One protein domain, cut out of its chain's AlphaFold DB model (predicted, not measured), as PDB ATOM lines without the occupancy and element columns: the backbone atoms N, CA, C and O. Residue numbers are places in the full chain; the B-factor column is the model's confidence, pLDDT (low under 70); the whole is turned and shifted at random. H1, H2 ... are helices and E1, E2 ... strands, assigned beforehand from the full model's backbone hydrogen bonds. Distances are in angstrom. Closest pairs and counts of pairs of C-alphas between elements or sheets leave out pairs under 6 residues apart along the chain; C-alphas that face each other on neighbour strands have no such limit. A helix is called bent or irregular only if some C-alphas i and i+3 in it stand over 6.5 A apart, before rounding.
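This is residues 3 to 85, 297 to 320, 352 to 397, 405 to 430 and 629 to 643 of the 655 residues of the protein "VWA domain-containing protein" of Wenzhouxiangella sp. W260 (UniProt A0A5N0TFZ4). An elongated bundle of helices makes the body: H4, H5, H9 and H10 form a ring in which each packs on the next, and H6 packs on H5 and H9 at one side. The two short helices H1 and H2 add a strip along the other side, H1 on H4 and H2 on H10, while the chain between H2 and H4 makes a long loop out beyond one end of the bundle, with H3 at its tip. H7 and H8 follow H6 beyond the same end, and E1 lies at the opposite end. The printed part has 194 residues with ten named helices and one named strand, in the order H1 H2 H3 H4 E1 H5 H6 H7 H8 H9 H10; the class is mostly helix. The whole is loose, with a radius of gyration of the C-alphas of 21.9 A, and its outline is a rod of 80 by 36 by 29 A, the loop with H3 adding to the length.

H1, residues 7 to 12, begins with C-alpha 7 at (48.876, 99.029, 85.754). H2 is residues 15 to 22, and H3 is residues 38 to 44, with C-alpha 44 at (75.233, 147.429, 116.676). H4, residues 60 to 77, is 25.8 A long. The strand E1 is residues 80 to 83. H5, residues 299 to 320, is the longest helix by residues and measures 32.3 A. H6, residues 357 to 376, is 31.2 A long; H7 is residues 379 to 382 and H8 residues 389 to 395. H9, residues 407 to 423, is 24.5 A long. H10, residues 629 to 642, is 22.7 A long and ends with C-alpha 642 at (60.726, 115.464, 97.239); it is irregular, but only just, with C-alphas 629 and 632 6.8 A apart.

H4, H5, H6, H9 and H10 are a bundle, long helices grouped together. H4 touches H5, opposite ways at a shallow tilt of 21 degrees; the closest C-alphas, of Ala 76 and Tyr 299, are 4.4 A apart. H4 also touches H10, opposite ways at 21 degrees, a shallow tilt, closest at the C-alphas of Ile 77 and Thr 631, 5.7 A. H9 touches H10, opposite ways at a shallow tilt of 24 degrees, closest at the C-alphas of Ala 414 and Ile 634, 5.3 A. H5 with residues 300 to 307 alone touches residues 415 to 422 of H9, opposite ways at a steep tilt of 40 degrees, closest at the C-alphas of Trp 300 and Ile 422, 5.1 A. H6 touches H9, opposite ways at a shallow tilt of 8 degrees, closest at the C-alphas of Trp 359 and Ala 423, 5.4 A. H6 touches H5 too, the closest C-alphas being those of Gly 315 and Leu 369, 7.3 A. H1 touches residues 74 to 77 of H4, closest at the C-alphas of Leu 10 and Val 74, 6.2 A. H2 touches residues 639 to 642 of H10, closest at the C-alphas of Trp 20 and Phe 642, 5.7 A. H3, H7 and H8 touch no helix. E1 pairs with no named strand, but residues 3 to 4 pair antiparallel with its residues 80 to 81. Every O i to N i+4 pair is within hydrogen-bond range in H2, H4, H5 and H9; the counts are 0 of 2 in H1, with 3 of 3 for O i to N i+3, 2 of 3 in H3, 11 of 16 in H6, 1 of 3 in H8, with 2 of 4 for O i to N i+3, and 6 of 10 in H10, while H7 is too short for such a pair.

The two C-alphas farthest apart, of Leu 44 and Pro 85, are 81.0 A apart. Four cuts leave gaps between C-alphas of 14.6 A from 85 to 297, 41.6 A from 320 to 352, 21.5 A from 397 to 405 and 16.3 A from 430 to 629. The links H2 to H3 and H3 to H4 are long, 15 residues each. The mean pLDDT of the printed part is 81.2; 41 residues are under 70, among them 28 to 35, 48 to 58 and 376 to 387.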
ATOM      1  N   THR A   3      52.993  94.350  77.915       90.44
ATOM      2  CA  THR A   3      51.829  94.522  78.800       90.44
ATOM      3  C   THR A   3      52.281  94.894  80.207       90.44
ATOM      4  O   THR A   3      53.413  94.607  80.585       90.44
ATOM      5  N   LEU A   4      51.431  95.563  80.984       89.06
ATOM      6  CA  LEU A   4      51.700  95.860  82.393       89.06
ATOM      7  C   LEU A   4      50.930  94.858  83.246       89.06
ATOM      8  O   LEU A   4      49.710  94.777  83.114       89.06
ATOM      9  N   ALA A   5      51.612  94.123  84.125       87.25
ATOM     10  CA  ALA A   5      50.923  93.182  85.006       87.25
ATOM     11  C   ALA A   5      50.120  93.906  86.097       87.25
ATOM     12  O   ALA A   5      49.068  93.430  86.516       87.25
ATOM     13  N   LEU A   6      50.601  95.070  86.553       89.06
ATOM     14  CA  LEU A   6      49.990  95.833  87.643       89.06
ATOM     15  C   LEU A   6      49.838  97.322  87.268       89.06
ATOM     16  O   LEU A   6      50.476  98.189  87.871       89.06
ATOM     17  N   PRO A   7      48.990  97.662  86.277       90.38
ATOM     18  CA  PRO A   7      48.876  99.029  85.754       90.38
ATOM     19  C   PRO A   7      48.373 100.046  86.793       90.38
ATOM     20  O   PRO A   7      48.659 101.236  86.690       90.38
ATOM     21  N   TRP A   8      47.658  99.595  87.824       88.38
ATOM     22  CA  TRP A   8      47.107 100.438  88.887       88.38
ATOM     23  C   TRP A   8      48.180 101.128  89.743       88.38
ATOM     24  O   TRP A   8      47.918 102.195  90.298       88.38
ATOM     25  N   TRP A   9      49.409 100.603  89.798       88.75
ATOM     26  CA  TRP A   9      50.516 101.275  90.488       88.75
ATOM     27  C   TRP A   9      50.935 102.596  89.833       88.75
ATOM     28  O   TRP A   9      51.574 103.418  90.489       88.75
ATOM     29  N   LEU A  10      50.522 102.869  88.588       89.50
ATOM     30  CA  LEU A  10      50.714 104.178  87.955       89.50
ATOM     31  C   LEU A  10      50.007 105.312  88.718       89.50
ATOM     32  O   LEU A  10      50.428 106.465  88.628       89.50
ATOM     33  N   LEU A  11      49.004 104.999  89.548       90.19
ATOM     34  CA  LEU A  11      48.366 105.958  90.458       90.19
ATOM     35  C   LEU A  11      49.322 106.508  91.532       90.19
ATOM     36  O   LEU A  11      48.990 107.492  92.189       90.19
ATOM     37  N   LEU A  12      50.520 105.932  91.697       89.75
ATOM     38  CA  LEU A  12      51.575 106.489  92.549       89.75
ATOM     39  C   LEU A  12      52.321 107.670  91.914       89.75
ATOM     40  O   LEU A  12      53.036 108.378  92.625       89.75
ATOM     41  N   LEU A  13      52.171 107.929  90.610       89.12
ATOM     42  CA  LEU A  13      52.817 109.068  89.945       89.12
ATOM     43  C   LEU A  13      52.609 110.418  90.667       89.12
ATOM     44  O   LEU A  13      53.610 111.104  90.861       89.12
ATOM     45  N   PRO A  14      51.402 110.812  91.128       90.31
ATOM     46  CA  PRO A  14      51.195 112.072  91.856       90.31
ATOM     47  C   PRO A  14      51.704 112.084  93.309       90.31
ATOM     48  O   PRO A  14      51.764 113.153  93.923       90.31
ATOM     49  N   LEU A  15      52.086 110.941  93.888       89.75
ATOM     50  CA  LEU A  15      52.428 110.833  95.310       89.75
ATOM     51  C   LEU A  15      53.575 111.765  95.770       89.75
ATOM     52  O   LEU A  15      53.464 112.352  96.849       89.75
ATOM     53  N   PRO A  16      54.638 112.015  94.982       88.44
ATOM     54  CA  PRO A  16      55.679 112.961  95.375       88.44
ATOM     55  C   PRO A  16      55.208 114.418  95.454       88.44
ATOM     56  O   PRO A  16      55.725 115.183  96.272       88.44
ATOM     57  N   ALA A  17      54.212 114.814  94.654       87.44
ATOM     58  CA  ALA A  17      53.613 116.147  94.746       87.44
ATOM     59  C   ALA A  17      52.835 116.311  96.062       87.44
ATOM     60  O   ALA A  17      52.917 117.355  96.711       87.44
ATOM     61  N   LEU A  18      52.154 115.247  96.495       87.75
ATOM     62  CA  LEU A  18      51.451 115.189  97.775       87.75
ATOM     63  C   LEU A  18      52.429 115.258  98.962       87.75
ATOM     64  O   LEU A  18      52.212 116.031  99.894       87.75
ATOM     65  N   VAL A  19      53.564 114.551  98.889       87.06
ATOM     66  CA  VAL A  19      54.660 114.655  99.874       87.06
ATOM     67  C   VAL A  19      55.236 116.073  99.925       87.06
ATOM     68  O   VAL A  19      55.467 116.609 101.010       87.06
ATOM     69  N   TRP A  20      55.444 116.711  98.772       84.69
ATOM     70  CA  TRP A  20      55.931 118.091  98.706       84.69
ATOM     71  C   TRP A  20      54.955 119.109  99.321       84.69
ATOM     72  O   TRP A  20      55.401 120.131  99.852       84.69
ATOM     73  N   TRP A  21      53.650 118.836  99.250       85.44
ATOM     74  CA  TRP A  21      52.596 119.690  99.799       85.44
ATOM     75  C   TRP A  21      52.392 119.500 101.311       85.44
ATOM     76  O   TRP A  21      52.299 120.492 102.032       85.44
ATOM     77  N   LEU A  22      52.375 118.255 101.801       87.19
ATOM     78  CA  LEU A  22      52.039 117.925 103.196       87.19
ATOM     79  C   LEU A  22      53.238 117.928 104.153       87.19
ATOM     80  O   LEU A  22      53.073 118.186 105.345       87.19
ATOM     81  N   VAL A  23      54.448 117.613 103.677       85.81
ATOM     82  CA  VAL A  23      55.594 117.392 104.572       85.81
ATOM     83  C   VAL A  23      56.353 118.703 104.835       85.81
ATOM     84  O   VAL A  23      56.831 119.345 103.894       85.81
ATOM     85  N   PRO A  24      56.553 119.104 106.111       81.06
ATOM     86  CA  PRO A  24      57.221 120.360 106.449       81.06
ATOM     87  C   PRO A  24      58.682 120.373 105.977       81.06
ATOM     88  O   PRO A  24      59.339 119.329 105.987       81.06
ATOM     89  N   PRO A  25      59.250 121.537 105.612       79.19
ATOM     90  CA  PRO A  25      60.593 121.622 105.045       79.19
ATOM     91  C   PRO A  25      61.665 121.067 105.990       79.19
ATOM     92  O   PRO A  25      61.666 121.332 107.192       79.19
ATOM     93  N   TYR A  26      62.599 120.302 105.430       77.12
ATOM     94  CA  TYR A  26      63.820 119.890 106.098       77.12
ATOM     95  C   TYR A  26      64.760 121.087 106.240       77.12
ATOM     96  O   TYR A  26      65.087 121.783 105.276       77.12
ATOM     97  N   ARG A  27      65.160 121.336 107.480       73.19
ATOM     98  CA  ARG A  27      65.993 122.459 107.887       73.19
ATOM     99  C   ARG A  27      67.402 121.936 108.138       73.19
ATOM    100  O   ARG A  27      67.625 121.234 109.118       73.19
ATOM    101  N   THR A  28      68.331 122.258 107.244       65.56
ATOM    102  CA  THR A  28      69.745 121.915 107.425       65.56
ATOM    103  C   THR A  28      70.416 123.016 108.236       65.56
ATOM    104  O   THR A  28      70.432 124.174 107.812       65.56
ATOM    105  N   SER A  29      70.964 122.660 109.399       60.94
ATOM    106  CA  SER A  29      71.809 123.565 110.177       60.94
ATOM    107  C   SER A  29      73.150 123.731 109.459       60.94
ATOM    108  O   SER A  29      73.804 122.739 109.126       60.94
ATOM    109  N   ARG A  30      73.547 124.970 109.151       59.81
ATOM    110  CA  ARG A  30      74.887 125.248 108.617       59.81
ATOM    111  C   ARG A  30      75.865 125.342 109.783       59.81
ATOM    112  O   ARG A  30      75.583 126.030 110.757       59.81
ATOM    113  N   GLN A  31      77.022 124.692 109.656       59.97
ATOM    114  CA  GLN A  31      78.128 124.887 110.594       59.97
ATOM    115  C   GLN A  31      78.581 126.349 110.516       59.97
ATOM    116  O   GLN A  31      79.037 126.804 109.465       59.97
ATOM    117  N   GLY A  32      78.396 127.085 111.609       62.88
ATOM    118  CA  GLY A  32      78.846 128.463 111.771       62.88
ATOM    119  C   GLY A  32      79.966 128.546 112.800       62.88
ATOM    120  O   GLY A  32      80.063 127.701 113.687       62.88
ATOM    121  N   LEU A  33      80.808 129.573 112.690       65.62
ATOM    122  CA  LEU A  33      81.723 129.930 113.771       65.62
ATOM    123  C   LEU A  33      80.919 130.506 114.935       65.62
ATOM    124  O   LEU A  33      80.130 131.437 114.752       65.62
ATOM    125  N   VAL A  34      81.147 129.983 116.137       66.25
ATOM    126  CA  VAL A  34      80.614 130.607 117.345       66.25
ATOM    127  C   VAL A  34      81.493 131.794 117.692       66.25
ATOM    128  O   VAL A  34      82.621 131.653 118.151       66.25
ATOM    129  N   VAL A  35      80.959 132.985 117.436       69.19
ATOM    130  CA  VAL A  35      81.616 134.248 117.762       69.19
ATOM    131  C   VAL A  35      81.103 134.721 119.128       69.19
ATOM    132  O   VAL A  35      79.914 135.031 119.244       69.19
ATOM    133  N   PRO A  36      81.957 134.833 120.166       74.94
ATOM    134  CA  PRO A  36      81.527 135.178 121.528       74.94
ATOM    135  C   PRO A  36      80.791 136.524 121.635       74.94
ATOM    136  O   PRO A  36      79.948 136.718 122.505       74.94
ATOM    137  N   PHE A  37      81.080 137.462 120.729       78.12
ATOM    138  CA  PHE A  37      80.482 138.800 120.692       78.12
ATOM    139  C   PHE A  37      79.367 138.956 119.643       78.12
ATOM    140  O   PHE A  37      78.933 140.081 119.386       78.12
ATOM    141  N   LEU A  38      78.857 137.861 119.057       75.69
ATOM    142  CA  LEU A  38      77.830 137.901 118.005       75.69
ATOM    143  C   LEU A  38      76.603 138.728 118.416       75.69
ATOM    144  O   LEU A  38      76.126 139.557 117.647       75.69
ATOM    145  N   GLY A  39      76.133 138.569 119.657       74.19
ATOM    146  CA  GLY A  39      74.980 139.312 120.179       74.19
ATOM    147  C   GLY A  39      75.223 140.815 120.380       74.19
ATOM    148  O   GLY A  39      74.262 141.584 120.429       74.19
ATOM    149  N   ARG A  40      76.487 141.247 120.492       79.06
ATOM    150  CA  ARG A  40      76.872 142.668 120.522       79.06
ATOM    151  C   ARG A  40      76.953 143.225 119.100       79.06
ATOM    152  O   ARG A  40      76.432 144.306 118.848       79.06
ATOM    153  N   LEU A  41      77.536 142.457 118.178       78.62
ATOM    154  CA  LEU A  41      77.645 142.815 116.763       78.62
ATOM    155  C   LEU A  41      76.263 142.966 116.107       78.62
ATOM    156  O   LEU A  41      76.000 143.961 115.445       78.62
ATOM    157  N   ALA A  42      75.359 142.014 116.359       80.25
ATOM    158  CA  ALA A  42      73.992 142.028 115.842       80.25
ATOM    159  C   ALA A  42      73.213 143.271 116.316       80.25
ATOM    160  O   ALA A  42      72.573 143.942 115.511       80.25
ATOM    161  N   ARG A  43      73.359 143.648 117.597       80.62
ATOM    162  CA  ARG A  43      72.761 144.870 118.162       80.62
ATOM    163  C   ARG A  43      73.297 146.154 117.526       80.62
ATOM    164  O   ARG A  43      72.505 147.038 117.228       80.62
ATOM    165  N   LEU A  44      74.610 146.253 117.303       84.06
ATOM    166  CA  LEU A  44      75.233 147.429 116.676       84.06
ATOM    167  C   LEU A  44      74.875 147.570 115.190       84.06
ATOM    168  O   LEU A  44      74.785 148.682 114.686       84.06
ATOM    169  N   LEU A  45      74.646 146.450 114.504       82.88
ATOM    170  CA  LEU A  45      74.252 146.411 113.093       82.88
ATOM    171  C   LEU A  45      72.729 146.504 112.884       82.88
ATOM    172  O   LEU A  45      72.272 146.402 111.748       82.88
ATOM    173  N   GLY A  46      71.933 146.647 113.954       75.12
ATOM    174  CA  GLY A  46      70.466 146.655 113.876       75.12
ATOM    175  C   GLY A  46      69.861 145.342 113.359       75.12
ATOM    176  O   GLY A  46      68.725 145.318 112.896       75.12
ATOM    177  N   GLN A  47      70.617 144.246 113.413       77.00
ATOM    178  CA  GLN A  47      70.236 142.937 112.892       77.00
ATOM    179  C   GLN A  47      69.734 142.056 114.039       77.00
ATOM    180  O   GLN A  47      70.394 141.922 115.070       77.00
ATOM    181  N   GLN A  48      68.583 141.408 113.865       67.12
ATOM    182  CA  GLN A  48      68.141 140.383 114.809       67.12
ATOM    183  C   GLN A  48      68.741 139.027 114.413       67.12
ATOM    184  O   GLN A  48      68.572 138.604 113.266       67.12
ATOM    185  N   PRO A  49      69.442 138.324 115.323       62.59
ATOM    186  CA  PRO A  49      69.939 136.987 115.034       62.59
ATOM    187  C   PRO A  49      68.748 136.050 114.792       62.59
ATOM    188  O   PRO A  49      67.975 135.764 115.702       62.59
ATOM    189  N   SER A  50      68.584 135.582 113.553       61.34
ATOM    190  CA  SER A  50      67.590 134.565 113.207       61.34
ATOM    191  C   SER A  50      68.191 133.168 113.366       61.34
ATOM    192  O   SER A  50      69.383 132.958 113.132       61.34
ATOM    193  N   ALA A  51      67.373 132.188 113.763       57.50
ATOM    194  CA  ALA A  51      67.782 130.787 113.753       57.50
ATOM    195  C   ALA A  51      68.061 130.363 112.298       57.50
ATOM    196  O   ALA A  51      67.142 130.101 111.521       57.50
ATOM    197  N   GLY A  52      69.342 130.352 111.925       54.09
ATOM    198  CA  GLY A  52      69.839 130.151 110.565       54.09
ATOM    199  C   GLY A  52      69.726 128.715 110.063       54.09
ATOM    200  O   GLY A  52      70.724 128.087 109.722       54.09
ATOM    201  N   ALA A  53      68.508 128.189 109.973       52.19
ATOM    202  CA  ALA A  53      68.228 127.001 109.187       52.19
ATOM    203  C   ALA A  53      67.838 127.425 107.766       52.19
ATOM    204  O   ALA A  53      66.671 127.704 107.481       52.19
ATOM    205  N   THR A  54      68.808 127.491 106.854       58.94
ATOM    206  CA  THR A  54      68.511 127.799 105.450       58.94
ATOM    207  C   THR A  54      67.828 126.598 104.798       58.94
ATOM    208  O   THR A  54      68.397 125.507 104.760       58.94
ATOM    209  N   VAL A  55      66.632 126.795 104.238       62.16
ATOM    210  CA  VAL A  55      66.011 125.809 103.344       62.16
ATOM    211  C   VAL A  55      66.713 125.905 101.993       62.16
ATOM    212  O   VAL A  55      66.509 126.863 101.247       62.16
ATOM    213  N   SER A  56      67.562 124.931 101.678       65.19
ATOM    214  CA  SER A  56      68.260 124.905 100.394       65.19
ATOM    215  C   SER A  56      67.259 124.755  99.241       65.19
ATOM    216  O   SER A  56      66.458 123.814  99.213       65.19
ATOM    217  N   ARG A  57      67.300 125.682  98.277       66.94
ATOM    218  CA  ARG A  57      66.483 125.620  97.056       66.94
ATOM    219  C   ARG A  57      67.148 124.712  96.025       66.94
ATOM    220  O   ARG A  57      68.368 124.659  95.922       66.94
ATOM    221  N   GLY A  58      66.334 123.952  95.300       66.50
ATOM    222  CA  GLY A  58      66.809 123.094  94.219       66.50
ATOM    223  C   GLY A  58      66.851 123.783  92.874       66.50
ATOM    224  O   GLY A  58      66.056 124.682  92.625       66.50
ATOM    225  N   THR A  59      67.732 123.306  92.000       80.56
ATOM    226  CA  THR A  59      67.726 123.668  90.582       80.56
ATOM    227  C   THR A  59      66.634 122.908  89.830       80.56
ATOM    228  O   THR A  59      66.237 121.809  90.227       80.56
ATOM    229  N   LEU A  60      66.164 123.476  88.717       82.44
ATOM    230  CA  LEU A  60      65.155 122.855  87.852       82.44
ATOM    231  C   LEU A  60      65.636 121.504  87.293       82.44
ATOM    232  O   LEU A  60      64.893 120.528  87.326       82.44
ATOM    233  N   ALA A  61      66.914 121.407  86.908       81.50
ATOM    234  CA  ALA A  61      67.533 120.158  86.458       81.50
ATOM    235  C   ALA A  61      67.423 119.026  87.495       81.50
ATOM    236  O   ALA A  61      67.185 117.879  87.134       81.50
ATOM    237  N   ARG A  62      67.540 119.339  88.793       84.50
ATOM    238  CA  ARG A  62      67.372 118.338  89.852       84.50
ATOM    239  C   ARG A  62      65.947 117.806  89.909       84.50
ATOM    240  O   ARG A  62      65.750 116.610  90.081       84.50
ATOM    241  N   TRP A  63      64.960 118.693  89.811       84.56
ATOM    242  CA  TRP A  63      63.556 118.296  89.826       84.56
ATOM    243  C   TRP A  63      63.216 117.416  88.628       84.56
ATOM    244  O   TRP A  63      62.558 116.400  88.822       84.56
ATOM    245  N   LEU A  64      63.730 117.737  87.437       88.44
ATOM    246  CA  LEU A  64      63.575 116.885  86.254       88.44
ATOM    247  C   LEU A  64      64.166 115.485  86.468       88.44
ATOM    248  O   LEU A  64      63.498 114.499  86.181       88.44
ATOM    249  N   VAL A  65      65.377 115.387  87.031       88.06
ATOM    250  CA  VAL A  65      66.007 114.087  87.330       88.06
ATOM    251  C   VAL A  65      65.217 113.311  88.386       88.06
ATOM    252  O   VAL A  65      64.971 112.127  88.197       88.06
ATOM    253  N   LEU A  66      64.772 113.958  89.469       87.62
ATOM    254  CA  LEU A  66      63.994 113.296  90.525       87.62
ATOM    255  C   LEU A  66      62.649 112.775  90.010       87.62
ATOM    256  O   LEU A  66      62.300 111.630  90.287       87.62
ATOM    257  N   TRP A  67      61.918 113.583  89.237       90.75
ATOM    258  CA  TRP A  67      60.670 113.157  88.603       90.75
ATOM    259  C   TRP A  67      60.894 112.062  87.555       90.75
ATOM    260  O   TRP A  67      60.106 111.124  87.499       90.75
ATOM    261  N   GLY A  68      61.990 112.123  86.790       91.25
ATOM    262  CA  GLY A  68      62.389 111.066  85.857       91.25
ATOM    263  C   GLY A  68      62.691 109.742  86.564       91.25
ATOM    264  O   GLY A  68      62.125 108.713  86.212       91.25
ATOM    265  N   CYS A  69      63.509 109.767  87.622       90.69
ATOM    266  CA  CYS A  69      63.800 108.592  88.447       90.69
ATOM    267  C   CYS A  69      62.529 108.023  89.095       90.69
ATOM    268  O   CYS A  69      62.347 106.808  89.100       90.69
ATOM    269  N   TRP A  70      61.639 108.880  89.603       92.81
ATOM    270  CA  TRP A  70      60.356 108.452  90.161       92.81
ATOM    271  C   TRP A  70      59.468 107.775  89.116       92.81
ATOM    272  O   TRP A  70      58.978 106.678  89.363       92.81
ATOM    273  N   ALA A  71      59.310 108.377  87.934       92.50
ATOM    274  CA  ALA A  71      58.530 107.794  86.846       92.50
ATOM    275  C   ALA A  71      59.078 106.420  86.433       92.50
ATOM    276  O   ALA A  71      58.315 105.465  86.319       92.50
ATOM    277  N   CYS A  72      60.400 106.286  86.296       92.25
ATOM    278  CA  CYS A  72      61.053 105.012  85.996       92.25
ATOM    279  C   CYS A  72      60.818 103.948  87.083       92.25
ATOM    280  O   CYS A  72      60.532 102.798  86.759       92.25
ATOM    281  N   VAL A  73      60.887 104.311  88.368       91.31
ATOM    282  CA  VAL A  73      60.607 103.373  89.470       91.31
ATOM    283  C   VAL A  73      59.128 102.982  89.508       91.31
ATOM    284  O   VAL A  73      58.825 101.808  89.687       91.31
ATOM    285  N   VAL A  74      58.201 103.913  89.271       91.81
ATOM    286  CA  VAL A  74      56.762 103.603  89.200       91.81
ATOM    287  C   VAL A  74      56.445 102.692  88.009       91.81
ATOM    288  O   VAL A  74      55.679 101.742  88.159       91.81
ATOM    289  N   VAL A  75      57.084 102.907  86.855       92.00
ATOM    290  CA  VAL A  75      56.996 101.987  85.709       92.00
ATOM    291  C   VAL A  75      57.560 100.613  86.070       92.00
ATOM    292  O   VAL A  75      56.944  99.612  85.725       92.00
ATOM    293  N   ALA A  76      58.669 100.533  86.813       91.50
ATOM    294  CA  ALA A  76      59.196  99.254  87.291       91.50
ATOM    295  C   ALA A  76      58.217  98.527  88.236       91.50
ATOM    296  O   ALA A  76      58.032  97.319  88.095       91.50
ATOM    297  N   ILE A  77      57.542  99.251  89.142       92.00
ATOM    298  CA  ILE A  77      56.509  98.696  90.040       92.00
ATOM    299  C   ILE A  77      55.287  98.204  89.245       92.00
ATOM    300  O   ILE A  77      54.709  97.172  89.581       92.00
ATOM    301  N   ALA A  78      54.919  98.890  88.156       90.94
ATOM    302  CA  ALA A  78      53.835  98.465  87.265       90.94
ATOM    303  C   ALA A  78      54.127  97.139  86.526       90.94
ATOM    304  O   ALA A  78      53.236  96.589  85.872       90.94
ATOM    305  N   ARG A  79      55.356  96.618  86.676       90.50
ATOM    306  CA  ARG A  79      55.814  95.292  86.255       90.50
ATOM    307  C   ARG A  79      55.553  95.063  84.755       90.50
ATOM    308  O   ARG A  79      54.658  94.298  84.390       90.50
ATOM    309  N   PRO A  80      56.283  95.777  83.872       92.38
ATOM    310  CA  PRO A  80      56.171  95.599  82.434       92.38
ATOM    311  C   PRO A  80      56.662  94.208  82.048       92.38
ATOM    312  O   PRO A  80      57.712  93.758  82.509       92.38
ATOM    313  N   GLN A  81      55.893  93.548  81.194       89.62
ATOM    314  CA  GLN A  81      56.100  92.180  80.755       89.62
ATOM    315  C   GLN A  81      56.065  92.095  79.234       89.62
ATOM    316  O   GLN A  81      55.194  92.682  78.587       89.62
ATOM    317  N   VAL A  82      56.990  91.329  78.668       89.00
ATOM    318  CA  VAL A  82      56.978  90.940  77.259       89.00
ATOM    319  C   VAL A  82      56.301  89.577  77.152       89.00
ATOM    320  O   VAL A  82      56.764  88.598  77.726       89.00
ATOM    321  N   ILE A  83      55.186  89.528  76.426       85.31
ATOM    322  CA  ILE A  83      54.511  88.289  76.038       85.31
ATOM    323  C   ILE A  83      55.304  87.669  74.890       85.31
ATOM    324  O   ILE A  83      55.438  88.307  73.834       85.31
ATOM    325  N   GLU A  84      55.802  86.460  75.125       80.38
ATOM    326  CA  GLU A  84      56.526  85.634  74.160       80.38
ATOM    327  C   GLU A  84      55.552  84.893  73.221       80.38
ATOM    328  O   GLU A  84      54.337  84.872  73.472       80.38
ATOM    329  N   PRO A  85      56.043  84.334  72.101       78.94
ATOM    330  CA  PRO A  85      55.229  83.485  71.236       78.94
ATOM    331  C   PRO A  85      54.562  82.343  72.025       78.94
ATOM    332  O   PRO A  85      55.133  81.867  73.008       78.94
ATOM    333  N   ASP A 297      59.285  89.201  82.607       87.06
ATOM    334  CA  ASP A 297      59.403  90.479  83.308       87.06
ATOM    335  C   ASP A 297      60.578  91.329  82.774       87.06
ATOM    336  O   ASP A 297      61.704  90.855  82.615       87.06
ATOM    337  N   VAL A 298      60.329  92.617  82.512       89.94
ATOM    338  CA  VAL A 298      61.331  93.588  82.013       89.94
ATOM    339  C   VAL A 298      61.408  94.863  82.868       89.94
ATOM    340  O   VAL A 298      61.866  95.913  82.417       89.94
ATOM    341  N   TYR A 299      60.991  94.792  84.139       90.31
ATOM    342  CA  TYR A 299      61.024  95.928  85.079       90.31
ATOM    343  C   TYR A 299      62.438  96.494  85.301       90.31
ATOM    344  O   TYR A 299      62.606  97.683  85.591       90.31
ATOM    345  N   TRP A 300      63.463  95.651  85.162       89.56
ATOM    346  CA  TRP A 300      64.856  95.998  85.421       89.56
ATOM    347  C   TRP A 300      65.400  97.053  84.448       89.56
ATOM    348  O   TRP A 300      66.246  97.845  84.853       89.56
ATOM    349  N   TRP A 301      64.876  97.154  83.216       90.94
ATOM    350  CA  TRP A 301      65.231  98.235  82.282       90.94
ATOM    351  C   TRP A 301      64.876  99.612  82.835       90.94
ATOM    352  O   TRP A 301      65.688 100.539  82.788       90.94
ATOM    353  N   ALA A 302      63.681  99.744  83.407       91.75
ATOM    354  CA  ALA A 302      63.236 100.999  83.994       91.75
ATOM    355  C   ALA A 302      64.055 101.346  85.253       91.75
ATOM    356  O   ALA A 302      64.463 102.496  85.427       91.75
ATOM    357  N   LEU A 303      64.388 100.357  86.091       89.88
ATOM    358  CA  LEU A 303      65.282 100.566  87.238       89.88
ATOM    359  C   LEU A 303      66.705 100.954  86.823       89.88
ATOM    360  O   LEU A 303      67.284 101.861  87.421       89.88
ATOM    361  N   ALA A 304      67.261 100.307  85.797       90.06
ATOM    362  CA  ALA A 304      68.585 100.624  85.273       90.06
ATOM    363  C   ALA A 304      68.642 102.064  84.741       90.06
ATOM    364  O   ALA A 304      69.600 102.786  85.023       90.06
ATOM    365  N   ALA A 305      67.586 102.523  84.059       91.94
ATOM    366  CA  ALA A 305      67.458 103.916  83.637       91.94
ATOM    367  C   ALA A 305      67.420 104.885  84.835       91.94
ATOM    368  O   ALA A 305      68.138 105.887  84.836       91.94
ATOM    369  N   ALA A 306      66.653 104.578  85.890       90.81
ATOM    370  CA  ALA A 306      66.607 105.395  87.108       90.81
ATOM    371  C   ALA A 306      67.976 105.473  87.814       90.81
ATOM    372  O   ALA A 306      68.411 106.556  88.225       90.81
ATOM    373  N   LEU A 307      68.668 104.334  87.929       90.62
ATOM    374  CA  LEU A 307      70.008 104.238  88.506       90.62
ATOM    375  C   LEU A 307      71.011 105.064  87.688       90.62
ATOM    376  O   LEU A 307      71.684 105.929  88.247       90.62
ATOM    377  N   GLY A 308      71.038 104.884  86.365       89.12
ATOM    378  CA  GLY A 308      71.913 105.624  85.456       89.12
ATOM    379  C   GLY A 308      71.688 107.138  85.497       89.12
ATOM    380  O   GLY A 308      72.647 107.896  85.635       89.12
ATOM    381  N   LEU A 309      70.429 107.595  85.463       90.12
ATOM    382  CA  LEU A 309      70.075 109.020  85.546       90.12
ATOM    383  C   LEU A 309      70.563 109.665  86.851       90.12
ATOM    384  O   LEU A 309      71.151 110.752  86.836       90.12
ATOM    385  N   SER A 310      70.353 108.989  87.985       87.50
ATOM    386  CA  SER A 310      70.771 109.495  89.297       87.50
ATOM    387  C   SER A 310      72.297 109.506  89.466       87.50
ATOM    388  O   SER A 310      72.852 110.492  89.961       87.50
ATOM    389  N   MET A 311      72.995 108.463  89.000       87.25
ATOM    390  CA  MET A 311      74.459 108.400  89.020       87.25
ATOM    391  C   MET A 311      75.087 109.450  88.103       87.25
ATOM    392  O   MET A 311      76.033 110.116  88.514       87.25
ATOM    393  N   LEU A 312      74.543 109.654  86.899       88.81
ATOM    394  CA  LEU A 312      75.036 110.659  85.956       88.81
ATOM    395  C   LEU A 312      74.913 112.075  86.533       88.81
ATOM    396  O   LEU A 312      75.869 112.848  86.478       88.81
ATOM    397  N   TYR A 313      73.771 112.407  87.141       87.06
ATOM    398  CA  TYR A 313      73.563 113.711  87.777       87.06
ATOM    399  C   TYR A 313      74.584 113.977  88.896       87.06
ATOM    400  O   TYR A 313      75.192 115.051  88.953       87.06
ATOM    401  N   MET A 314      74.819 112.985  89.758       84.25
ATOM    402  CA  MET A 314      75.766 113.096  90.874       84.25
ATOM    403  C   MET A 314      77.224 113.099  90.394       84.25
ATOM    404  O   MET A 314      78.033 113.895  90.874       84.25
ATOM    405  N   GLY A 315      77.547 112.275  89.395       83.50
ATOM    406  CA  GLY A 315      78.856 112.212  88.752       83.50
ATOM    407  C   GLY A 315      79.235 113.526  88.071       83.50
ATOM    408  O   GLY A 315      80.327 114.036  88.302       83.50
ATOM    409  N   LEU A 316      78.318 114.146  87.318       85.25
ATOM    410  CA  LEU A 316      78.530 115.470  86.718       85.25
ATOM    411  C   LEU A 316      78.781 116.550  87.778       85.25
ATOM    412  O   LEU A 316      79.616 117.433  87.575       85.25
ATOM    413  N   GLY A 317      78.094 116.469  88.921       80.00
ATOM    414  CA  GLY A 317      78.344 117.339  90.070       80.00
ATOM    415  C   GLY A 317      79.777 117.212  90.592       80.00
ATOM    416  O   GLY A 317      80.443 118.223  90.804       80.00
ATOM    417  N   VAL A 318      80.274 115.982  90.731       80.44
ATOM    418  CA  VAL A 318      81.647 115.686  91.167       80.44
ATOM    419  C   VAL A 318      82.692 116.105  90.124       80.44
ATOM    420  O   VAL A 318      83.710 116.697  90.478       80.44
ATOM    421  N   VAL A 319      82.458 115.849  88.834       81.31
ATOM    422  CA  VAL A 319      83.397 116.198  87.749       81.31
ATOM    423  C   VAL A 319      83.534 117.714  87.598       81.31
ATOM    424  O   VAL A 319      84.652 118.222  87.505       81.31
ATOM    425  N   ARG A 320      82.427 118.468  87.662       78.62
ATOM    426  CA  ARG A 320      82.469 119.944  87.675       78.62
ATOM    427  C   ARG A 320      83.308 120.484  88.832       78.62
ATOM    428  O   ARG A 320      84.041 121.449  88.647       78.62
ATOM    429  N   PHE A 352      70.169  79.605  95.655       74.31
ATOM    430  CA  PHE A 352      70.099  81.049  95.528       74.31
ATOM    431  C   PHE A 352      71.085  81.478  94.447       74.31
ATOM    432  O   PHE A 352      72.291  81.248  94.555       74.31
ATOM    433  N   HIS A 353      70.568  82.117  93.407       79.69
ATOM    434  CA  HIS A 353      71.354  82.605  92.283       79.69
ATOM    435  C   HIS A 353      70.926  84.035  91.924       79.69
ATOM    436  O   HIS A 353      69.855  84.501  92.319       79.69
ATOM    437  N   PHE A 354      71.777  84.749  91.191       83.06
ATOM    438  CA  PHE A 354      71.450  86.042  90.592       83.06
ATOM    439  C   PHE A 354      71.332  85.852  89.090       83.06
ATOM    440  O   PHE A 354      72.301  85.440  88.470       83.06
ATOM    441  N   ILE A 355      70.184  86.194  88.504       83.12
ATOM    442  CA  ILE A 355      69.952  86.053  87.056       83.12
ATOM    443  C   ILE A 355      70.938  86.918  86.248       83.12
ATOM    444  O   ILE A 355      71.286  86.571  85.123       83.12
ATOM    445  N   ARG A 356      71.373  88.060  86.808       87.25
ATOM    446  CA  ARG A 356      72.250  89.044  86.145       87.25
ATOM    447  C   ARG A 356      73.367  89.527  87.086       87.25
ATOM    448  O   ARG A 356      73.325  90.670  87.560       87.25
ATOM    449  N   PRO A 357      74.344  88.668  87.436       87.00
ATOM    450  CA  PRO A 357      75.357  88.980  88.445       87.00
ATOM    451  C   PRO A 357      76.276  90.144  88.041       87.00
ATOM    452  O   PRO A 357      76.839  90.808  88.912       87.00
ATOM    453  N   GLU A 358      76.391  90.456  86.748       86.44
ATOM    454  CA  GLU A 358      77.206  91.554  86.222       86.44
ATOM    455  C   GLU A 358      76.823  92.925  86.802       86.44
ATOM    456  O   GLU A 358      77.680  93.795  86.972       86.44
ATOM    457  N   TRP A 359      75.562  93.111  87.205       87.88
ATOM    458  CA  TRP A 359      75.093  94.362  87.802       87.88
ATOM    459  C   TRP A 359      75.658  94.614  89.200       87.88
ATOM    460  O   TRP A 359      75.749  95.770  89.616       87.88
ATOM    461  N   LEU A 360      76.118  93.577  89.910       87.50
ATOM    462  CA  LEU A 360      76.765  93.730  91.217       87.50
ATOM    463  C   LEU A 360      78.092  94.495  91.118       87.50
ATOM    464  O   LEU A 360      78.489  95.154  92.080       87.50
ATOM    465  N   LEU A 361      78.744  94.503  89.949       88.75
ATOM    466  CA  LEU A 361      79.958  95.294  89.724       88.75
ATOM    467  C   LEU A 361      79.706  96.803  89.867       88.75
ATOM    468  O   LEU A 361      80.625  97.539  90.228       88.75
ATOM    469  N   LEU A 362      78.462  97.271  89.684       89.00
ATOM    470  CA  LEU A 362      78.091  98.673  89.913       89.00
ATOM    471  C   LEU A 362      78.162  99.095  91.387       89.00
ATOM    472  O   LEU A 362      78.173 100.296  91.668       89.00
ATOM    473  N   LEU A 363      78.284  98.159  92.334       88.81
ATOM    474  CA  LEU A 363      78.513  98.499  93.741       88.81
ATOM    475  C   LEU A 363      79.831  99.256  93.937       88.81
ATOM    476  O   LEU A 363      79.890 100.151  94.776       88.81
ATOM    477  N   LEU A 364      80.864  98.967  93.136       89.81
ATOM    478  CA  LEU A 364      82.163  99.645  93.210       89.81
ATOM    479  C   LEU A 364      82.081 101.142  92.847       89.81
ATOM    480  O   LEU A 364      82.455 101.971  93.686       89.81
ATOM    481  N   PRO A 365      81.571 101.547  91.661       88.31
ATOM    482  CA  PRO A 365      81.427 102.962  91.330       88.31
ATOM    483  C   PRO A 365      80.423 103.677  92.244       88.31
ATOM    484  O   PRO A 365      80.645 104.842  92.580       88.31
ATOM    485  N   VAL A 366      79.365 103.000  92.706       87.94
ATOM    486  CA  VAL A 366      78.414 103.559  93.682       87.94
ATOM    487  C   VAL A 366      79.082 103.828  95.031       87.94
ATOM    488  O   VAL A 366      78.935 104.924  95.575       87.94
ATOM    489  N   ALA A 367      79.854 102.875  95.557       87.88
ATOM    490  CA  ALA A 367      80.579 103.034  96.813       87.88
ATOM    491  C   ALA A 367      81.626 104.152  96.721       87.88
ATOM    492  O   ALA A 367      81.725 104.979  97.631       87.88
ATOM    493  N   TRP A 368      82.357 104.233  95.603       88.88
ATOM    494  CA  TRP A 368      83.308 105.315  95.342       88.88
ATOM    495  C   TRP A 368      82.624 106.686  95.308       88.88
ATOM    496  O   TRP A 368      83.075 107.625  95.970       88.88
ATOM    497  N   LEU A 369      81.507 106.802  94.581       85.69
ATOM    498  CA  LEU A 369      80.750 108.047  94.464       85.69
ATOM    499  C   LEU A 369      80.169 108.470  95.819       85.69
ATOM    500  O   LEU A 369      80.307 109.628  96.213       85.69
ATOM    501  N   TRP A 370      79.584 107.533  96.568       86.44
ATOM    502  CA  TRP A 370      79.066 107.770  97.916       86.44
ATOM    503  C   TRP A 370      80.164 108.218  98.888       86.44
ATOM    504  O   TRP A 370      80.009 109.233  99.568       86.44
ATOM    505  N   TRP A 371      81.299 107.514  98.919       85.25
ATOM    506  CA  TRP A 371      82.449 107.856  99.760       85.25
ATOM    507  C   TRP A 371      82.979 109.254  99.452       85.25
ATOM    508  O   TRP A 371      83.244 110.047 100.360       85.25
ATOM    509  N   ARG A 372      83.076 109.587  98.164       82.56
ATOM    510  CA  ARG A 372      83.544 110.892  97.708       82.56
ATOM    511  C   ARG A 372      82.594 112.016  98.111       82.56
ATOM    512  O   ARG A 372      83.039 113.028  98.650       82.56
ATOM    513  N   LEU A 373      81.291 111.824  97.916       81.31
ATOM    514  CA  LEU A 373      80.265 112.773  98.355       81.31
ATOM    515  C   LEU A 373      80.273 112.949  99.880       81.31
ATOM    516  O   LEU A 373      80.129 114.070 100.367       81.31
ATOM    517  N   ARG A 374      80.508 111.872 100.641       79.00
ATOM    518  CA  ARG A 374      80.584 111.914 102.108       79.00
ATOM    519  C   ARG A 374      81.792 112.701 102.607       79.00
ATOM    520  O   ARG A 374      81.652 113.477 103.547       79.00
ATOM    521  N   ARG A 375      82.958 112.541 101.969       72.50
ATOM    522  CA  ARG A 375      84.171 113.307 102.304       72.50
ATOM    523  C   ARG A 375      83.982 114.808 102.101       72.50
ATOM    524  O   ARG A 375      84.390 115.585 102.952       72.50
ATOM    525  N   HIS A 376      83.325 115.210 101.017       65.69
ATOM    526  CA  HIS A 376      83.094 116.625 100.711       65.69
ATOM    527  C   HIS A 376      81.936 117.261 101.491       65.69
ATOM    528  O   HIS A 376      81.863 118.484 101.591       65.69
ATOM    529  N   ALA A 377      81.037 116.453 102.059       63.47
ATOM    530  CA  ALA A 377      79.987 116.935 102.952       63.47
ATOM    531  C   ALA A 377      80.521 117.357 104.337       63.47
ATOM    532  O   ALA A 377      79.789 117.992 105.100       63.47
ATOM    533  N   ASP A 378      81.779 117.034 104.670       62.44
ATOM    534  CA  ASP A 378      82.396 117.406 105.941       62.44
ATOM    535  C   ASP A 378      82.788 118.897 105.944       62.44
ATOM    536  O   ASP A 378      83.814 119.316 105.402       62.44
ATOM    537  N   GLY A 379      81.946 119.727 106.570       57.28
ATOM    538  CA  GLY A 379      82.098 121.187 106.623       57.28
ATOM    539  C   GLY A 379      83.407 121.679 107.254       57.28
ATOM    540  O   GLY A 379      83.799 122.825 107.025       57.28
ATOM    541  N   ARG A 380      84.136 120.804 107.960       58.97
ATOM    542  CA  ARG A 380      85.484 121.068 108.491       58.97
ATOM    543  C   ARG A 380      86.492 121.379 107.387       58.97
ATOM    544  O   ARG A 380      87.408 122.166 107.604       58.97
ATOM    545  N   GLN A 381      86.325 120.800 106.199       60.25
ATOM    546  CA  GLN A 381      87.271 120.957 105.093       60.25
ATOM    547  C   GLN A 381      87.274 122.377 104.509       60.25
ATOM    548  O   GLN A 381      88.311 122.827 104.043       60.25
ATOM    549  N   ALA A 382      86.161 123.112 104.605       60.28
ATOM    550  CA  ALA A 382      86.074 124.501 104.145       60.28
ATOM    551  C   ALA A 382      86.825 125.504 105.044       60.28
ATOM    552  O   ALA A 382      87.080 126.623 104.614       60.28
ATOM    553  N   TRP A 383      87.142 125.117 106.283       60.91
ATOM    554  CA  TRP A 383      87.859 125.947 107.259       60.91
ATOM    555  C   TRP A 383      89.304 125.479 107.491       60.91
ATOM    556  O   TRP A 383      90.103 126.215 108.076       60.91
ATOM    557  N   ARG A 384      89.659 124.280 106.998       58.91
ATOM    558  CA  ARG A 384      91.042 123.790 106.925       58.91
ATOM    559  C   ARG A 384      91.825 124.678 105.952       58.91
ATOM    560  O   ARG A 384      91.454 124.788 104.793       58.91
ATOM    561  N   GLY A 385      92.871 125.334 106.455       60.25
ATOM    562  CA  GLY A 385      93.695 126.299 105.711       60.25
ATOM    563  C   GLY A 385      93.431 127.769 106.066       60.25
ATOM    564  O   GLY A 385      94.313 128.594 105.873       60.25
ATOM    565  N   ILE A 386      92.268 128.096 106.650       68.88
ATOM    566  CA  ILE A 386      91.924 129.462 107.106       68.88
ATOM    567  C   ILE A 386      92.051 129.587 108.633       68.88
ATOM    568  O   ILE A 386      92.428 130.636 109.147       68.88
ATOM    569  N   VAL A 387      91.745 128.516 109.372       67.62
ATOM    570  CA  VAL A 387      91.782 128.478 110.841       67.62
ATOM    571  C   VAL A 387      92.711 127.356 111.296       67.62
ATOM    572  O   VAL A 387      92.688 126.259 110.734       67.62
ATOM    573  N   ALA A 388      93.529 127.614 112.322       73.06
ATOM    574  CA  ALA A 388      94.442 126.613 112.865       73.06
ATOM    575  C   ALA A 388      93.673 125.364 113.368       73.06
ATOM    576  O   ALA A 388      92.640 125.520 114.030       73.06
ATOM    577  N   PRO A 389      94.156 124.130 113.110       70.12
ATOM    578  CA  PRO A 389      93.401 122.894 113.361       70.12
ATOM    579  C   PRO A 389      92.904 122.726 114.804       70.12
ATOM    580  O   PRO A 389      91.779 122.283 115.016       70.12
ATOM    581  N   HIS A 390      93.712 123.134 115.787       72.31
ATOM    582  CA  HIS A 390      93.396 123.024 117.215       72.31
ATOM    583  C   HIS A 390      92.307 124.017 117.673       72.31
ATOM    584  O   HIS A 390      91.560 123.739 118.613       72.31
ATOM    585  N   LEU A 391      92.169 125.160 116.989       68.81
ATOM    586  CA  LEU A 391      91.107 126.139 117.249       68.81
ATOM    587  C   LEU A 391      89.785 125.729 116.591       68.81
ATOM    588  O   LEU A 391      88.717 126.029 117.120       68.81
ATOM    589  N   LEU A 392      89.838 125.017 115.463       69.19
ATOM    590  CA  LEU A 392      88.652 124.601 114.714       69.19
ATOM    591  C   LEU A 392      87.732 123.676 115.530       69.19
ATOM    592  O   LEU A 392      86.512 123.792 115.434       69.19
ATOM    593  N   GLU A 393      88.300 122.802 116.364       66.38
ATOM    594  CA  GLU A 393      87.526 121.909 117.239       66.38
ATOM    595  C   GLU A 393      86.728 122.664 118.313       66.38
ATOM    596  O   GLU A 393      85.640 122.226 118.682       66.38
ATOM    597  N   HIS A 394      87.230 123.821 118.756       67.44
ATOM    598  CA  HIS A 394      86.639 124.626 119.829       67.44
ATOM    599  C   HIS A 394      85.755 125.777 119.311       67.44
ATOM    600  O   HIS A 394      84.861 126.237 120.019       67.44
ATOM    601  N   LEU A 395      85.984 126.243 118.077       65.69
ATOM    602  CA  LEU A 395      85.256 127.358 117.453       65.69
ATOM    603  C   LEU A 395      84.014 126.925 116.655       65.69
ATOM    604  O   LEU A 395      83.120 127.741 116.404       65.69
ATOM    605  N   LEU A 396      83.933 125.651 116.264       63.31
ATOM    606  CA  LEU A 396      82.734 125.052 115.675       63.31
ATOM    607  C   LEU A 396      81.739 124.683 116.783       63.31
ATOM    608  O   LEU A 396      81.618 123.525 117.181       63.31
ATOM    609  N   GLY A 397      81.009 125.670 117.300       53.12
ATOM    610  CA  GLY A 397      79.895 125.392 118.202       53.12
ATOM    611  C   GLY A 397      78.641 124.975 117.429       53.12
ATOM    612  O   GLY A 397      78.300 125.545 116.394       53.12
ATOM    613  N   PHE A 405      70.959 109.027 109.659       69.75
ATOM    614  CA  PHE A 405      70.219 108.851 108.404       69.75
ATOM    615  C   PHE A 405      69.944 110.198 107.715       69.75
ATOM    616  O   PHE A 405      68.869 110.779 107.872       69.75
ATOM    617  N   GLY A 406      70.924 110.723 106.982       77.12
ATOM    618  CA  GLY A 406      70.790 111.924 106.162       77.12
ATOM    619  C   GLY A 406      70.431 111.622 104.697       77.12
ATOM    620  O   GLY A 406      70.269 110.467 104.298       77.12
ATOM    621  N   PRO A 407      70.299 112.666 103.858       82.19
ATOM    622  CA  PRO A 407      69.962 112.511 102.443       82.19
ATOM    623  C   PRO A 407      70.957 111.657 101.646       82.19
ATOM    624  O   PRO A 407      70.569 111.024 100.673       82.19
ATOM    625  N   LEU A 408      72.236 111.627 102.032       83.25
ATOM    626  CA  LEU A 408      73.253 110.837 101.332       83.25
ATOM    627  C   LEU A 408      73.118 109.336 101.638       83.25
ATOM    628  O   LEU A 408      73.292 108.508 100.749       83.25
ATOM    629  N   GLU A 409      72.791 108.984 102.881       86.56
ATOM    630  CA  GLU A 409      72.578 107.604 103.319       86.56
ATOM    631  C   GLU A 409      71.333 106.996 102.661       86.56
ATOM    632  O   GLU A 409      71.388 105.865 102.184       86.56
ATOM    633  N   TRP A 410      70.244 107.766 102.546       88.56
ATOM    634  CA  TRP A 410      69.038 107.341 101.824       88.56
ATOM    635  C   TRP A 410      69.277 107.146 100.322       88.56
ATOM    636  O   TRP A 410      68.726 106.217  99.734       88.56
ATOM    637  N   LEU A 411      70.130 107.970  99.702       87.88
ATOM    638  CA  LEU A 411      70.504 107.794  98.295       87.88
ATOM    639  C   LEU A 411      71.344 106.526  98.104       87.88
ATOM    640  O   LEU A 411      71.094 105.759  97.180       87.88
ATOM    641  N   GLY A 412      72.306 106.288  99.003       87.75
ATOM    642  CA  GLY A 412      73.108 105.063  99.006       87.75
ATOM    643  C   GLY A 412      72.252 103.807  99.189       87.75
ATOM    644  O   GLY A 412      72.450 102.827  98.476       87.75
ATOM    645  N   LEU A 413      71.254 103.859 100.079       90.75
ATOM    646  CA  LEU A 413      70.282 102.780 100.262       90.75
ATOM    647  C   LEU A 413      69.452 102.539  98.992       90.75
ATOM    648  O   LEU A 413      69.300 101.393  98.580       90.75
ATOM    649  N   ALA A 414      68.958 103.598  98.342       90.19
ATOM    650  CA  ALA A 414      68.205 103.478  97.094       90.19
ATOM    651  C   ALA A 414      69.048 102.849  95.967       90.19
ATOM    652  O   ALA A 414      68.551 101.987  95.247       90.19
ATOM    653  N   TRP A 415      70.326 103.227  95.843       91.75
ATOM    654  CA  TRP A 415      71.252 102.623  94.880       91.75
ATOM    655  C   TRP A 415      71.549 101.153  95.177       91.75
ATOM    656  O   TRP A 415      71.507 100.336  94.261       91.75
ATOM    657  N   LEU A 416      71.793 100.800  96.443       91.75
ATOM    658  CA  LEU A 416      72.020  99.413  96.859       91.75
ATOM    659  C   LEU A 416      70.808  98.529  96.534       91.75
ATOM    660  O   LEU A 416      70.957  97.473  95.922       91.75
ATOM    661  N   LEU A 417      69.606  98.984  96.906       91.69
ATOM    662  CA  LEU A 417      68.361  98.266  96.637       91.69
ATOM    663  C   LEU A 417      68.092  98.139  95.132       91.69
ATOM    664  O   LEU A 417      67.661  97.080  94.691       91.69
ATOM    665  N   ALA A 418      68.378  99.179  94.340       90.19
ATOM    666  CA  ALA A 418      68.230  99.140  92.886       90.19
ATOM    667  C   ALA A 418      69.185  98.137  92.227       90.19
ATOM    668  O   ALA A 418      68.745  97.352  91.393       90.19
ATOM    669  N   ILE A 419      70.461  98.113  92.625       89.88
ATOM    670  CA  ILE A 419      71.438  97.148  92.100       89.88
ATOM    671  C   ILE A 419      71.024  95.717  92.452       89.88
ATOM    672  O   ILE A 419      71.026  94.853  91.578       89.88
ATOM    673  N   LEU A 420      70.595  95.479  93.695       90.31
ATOM    674  CA  LEU A 420      70.117  94.165  94.119       90.31
ATOM    675  C   LEU A 420      68.852  93.746  93.351       90.31
ATOM    676  O   LEU A 420      68.742  92.600  92.939       90.31
ATOM    677  N   ALA A 421      67.922  94.670  93.101       90.50
ATOM    678  CA  ALA A 421      66.705  94.405  92.333       90.50
ATOM    679  C   ALA A 421      66.972  94.074  90.857       90.50
ATOM    680  O   ALA A 421      66.276  93.232  90.289       90.50
ATOM    681  N   ILE A 422      67.958  94.738  90.238       91.31
ATOM    682  CA  ILE A 422      68.350  94.526  88.834       91.31
ATOM    683  C   ILE A 422      69.154  93.229  88.668       91.31
ATOM    684  O   ILE A 422      68.966  92.527  87.673       91.31
ATOM    685  N   ALA A 423      69.999  92.892  89.651       88.50
ATOM    686  CA  ALA A 423      70.764  91.643  89.669       88.50
ATOM    687  C   ALA A 423      69.863  90.392  89.689       88.50
ATOM    688  O   ALA A 423      70.314  89.301  89.342       88.50
ATOM    689  N   GLY A 424      68.588  90.555  90.063       87.69
ATOM    690  CA  GLY A 424      67.562  89.524  89.949       87.69
ATOM    691  C   GLY A 424      67.812  88.349  90.895       87.69
ATOM    692  O   GLY A 424      68.089  87.251  90.413       87.69
ATOM    693  N   PRO A 425      67.749  88.549  92.228       89.94
ATOM    694  CA  PRO A 425      67.843  87.453  93.181       89.94
ATOM    695  C   PRO A 425      66.706  86.467  92.923       89.94
ATOM    696  O   PRO A 425      65.549  86.866  92.754       89.94
ATOM    697  N   THR A 426      67.042  85.185  92.894       84.56
ATOM    698  CA  THR A 426      66.087  84.109  92.655       84.56
ATOM    699  C   THR A 426      66.412  82.900  93.522       84.56
ATOM    700  O   THR A 426      67.566  82.645  93.863       84.56
ATOM    701  N   TRP A 427      65.358  82.197  93.926       80.19
ATOM    702  CA  TRP A 427      65.413  81.006  94.776       80.19
ATOM    703  C   TRP A 427      64.383  79.947  94.362       80.19
ATOM    704  O   TRP A 427      64.106  79.012  95.113       80.19
ATOM    705  N   LYS A 428      63.751  80.126  93.193       70.38
ATOM    706  CA  LYS A 428      62.748  79.217  92.629       70.38
ATOM    707  C   LYS A 428      62.879  79.198  91.112       70.38
ATOM    708  O   LYS A 428      62.993  80.262  90.502       70.38
ATOM    709  N   HIS A 429      62.803  78.016  90.517       68.62
ATOM    710  CA  HIS A 429      62.590  77.884  89.081       68.62
ATOM    711  C   HIS A 429      61.136  78.219  88.736       68.62
ATOM    712  O   HIS A 429      60.224  78.013  89.542       68.62
ATOM    713  N   GLU A 430      60.934  78.795  87.560       65.38
ATOM    714  CA  GLU A 430      59.623  78.950  86.954       65.38
ATOM    715  C   GLU A 430      59.187  77.566  86.448       65.38
ATOM    716  O   GLU A 430      59.941  76.940  85.701       65.38
ATOM    717  N   TRP A 629      60.224  92.600  93.977       88.12
ATOM    718  CA  TRP A 629      59.760  92.875  95.346       88.12
ATOM    719  C   TRP A 629      60.519  94.018  96.031       88.12
ATOM    720  O   TRP A 629      60.016  94.619  96.977       88.12
ATOM    721  N   LEU A 630      61.710  94.359  95.538       88.81
ATOM    722  CA  LEU A 630      62.507  95.475  96.041       88.81
ATOM    723  C   LEU A 630      62.069  96.830  95.451       88.81
ATOM    724  O   LEU A 630      62.412  97.874  96.005       88.81
ATOM    725  N   THR A 631      61.274  96.850  94.373       90.12
ATOM    726  CA  THR A 631      60.824  98.093  93.710       90.12
ATOM    727  C   THR A 631      60.015  99.039  94.613       90.12
ATOM    728  O   THR A 631      60.306 100.240  94.587       90.12
ATOM    729  N   PRO A 632      59.090  98.580  95.489       90.12
ATOM    730  CA  PRO A 632      58.370  99.476  96.395       90.12
ATOM    731  C   PRO A 632      59.279 100.056  97.488       90.12
ATOM    732  O   PRO A 632      59.106 101.205  97.895       90.12
ATOM    733  N   LEU A 633      60.291  99.300  97.934       91.50
ATOM    734  CA  LEU A 633      61.287  99.777  98.899       91.50
ATOM    735  C   LEU A 633      62.169 100.876  98.292       91.50
ATOM    736  O   LEU A 633      62.467 101.865  98.962       91.50
ATOM    737  N   ILE A 634      62.532 100.742  97.012       89.94
ATOM    738  CA  ILE A 634      63.257 101.783  96.269       89.94
ATOM    739  C   ILE A 634      62.401 103.050  96.149       89.94
ATOM    740  O   ILE A 634      62.900 104.147  96.406       89.94
ATOM    741  N   ALA A 635      61.111 102.921  95.817       90.31
ATOM    742  CA  ALA A 635      60.196 104.062  95.787       90.31
ATOM    743  C   ALA A 635      60.131 104.763  97.150       90.31
ATOM    744  O   ALA A 635      60.324 105.976  97.228       90.31
ATOM    745  N   LEU A 636      59.958 104.008  98.239       90.56
ATOM    746  CA  LEU A 636      59.927 104.560  99.594       90.56
ATOM    747  C   LEU A 636      61.233 105.283  99.956       90.56
ATOM    748  O   LEU A 636      61.187 106.348 100.572       90.56
ATOM    749  N   ALA A 637      62.383 104.768  99.514       88.00
ATOM    750  CA  ALA A 637      63.677 105.415  99.716       88.00
ATOM    751  C   ALA A 637      63.854 106.724  98.923       88.00
ATOM    752  O   ALA A 637      64.606 107.601  99.356       88.00
ATOM    753  N   LEU A 638      63.146 106.894  97.800       88.19
ATOM    754  CA  LEU A 638      63.178 108.111  96.979       88.19
ATOM    755  C   LEU A 638      62.227 109.217  97.465       88.19
ATOM    756  O   LEU A 638      62.497 110.398  97.232       88.19
ATOM    757  N   LEU A 639      61.142 108.883  98.169       88.38
ATOM    758  CA  LEU A 639      60.141 109.863  98.622       88.38
ATOM    759  C   LEU A 639      60.695 111.026  99.466       88.38
ATOM    760  O   LEU A 639      60.292 112.170  99.219       88.38
ATOM    761  N   PRO A 640      61.639 110.819 100.408       86.25
ATOM    762  CA  PRO A 640      62.207 111.913 101.194       86.25
ATOM    763  C   PRO A 640      62.858 113.020 100.352       86.25
ATOM    764  O   PRO A 640      62.880 114.167 100.788       86.25
ATOM    765  N   PHE A 641      63.335 112.730  99.134       84.81
ATOM    766  CA  PHE A 641      64.000 113.711  98.261       84.81
ATOM    767  C   PHE A 641      63.054 114.747  97.640       84.81
ATOM    768  O   PHE A 641      63.512 115.796  97.179       84.81
ATOM    769  N   PHE A 642      61.743 114.500  97.667       85.38
ATOM    770  CA  PHE A 642      60.726 115.464  97.239       85.38
ATOM    771  C   PHE A 642      60.353 116.457  98.350       85.38
ATOM    772  O   PHE A 642      59.717 117.483  98.096       85.38
ATOM    773  N   ARG A 643      60.810 116.212  99.584       84.31
ATOM    774  CA  ARG A 643      60.651 117.134 100.708       84.31
ATOM    775  C   ARG A 643      61.481 118.402 100.488       84.31
ATOM    776  O   ARG A 643      62.670 118.361 100.169       84.31
TER     777      ARG A 643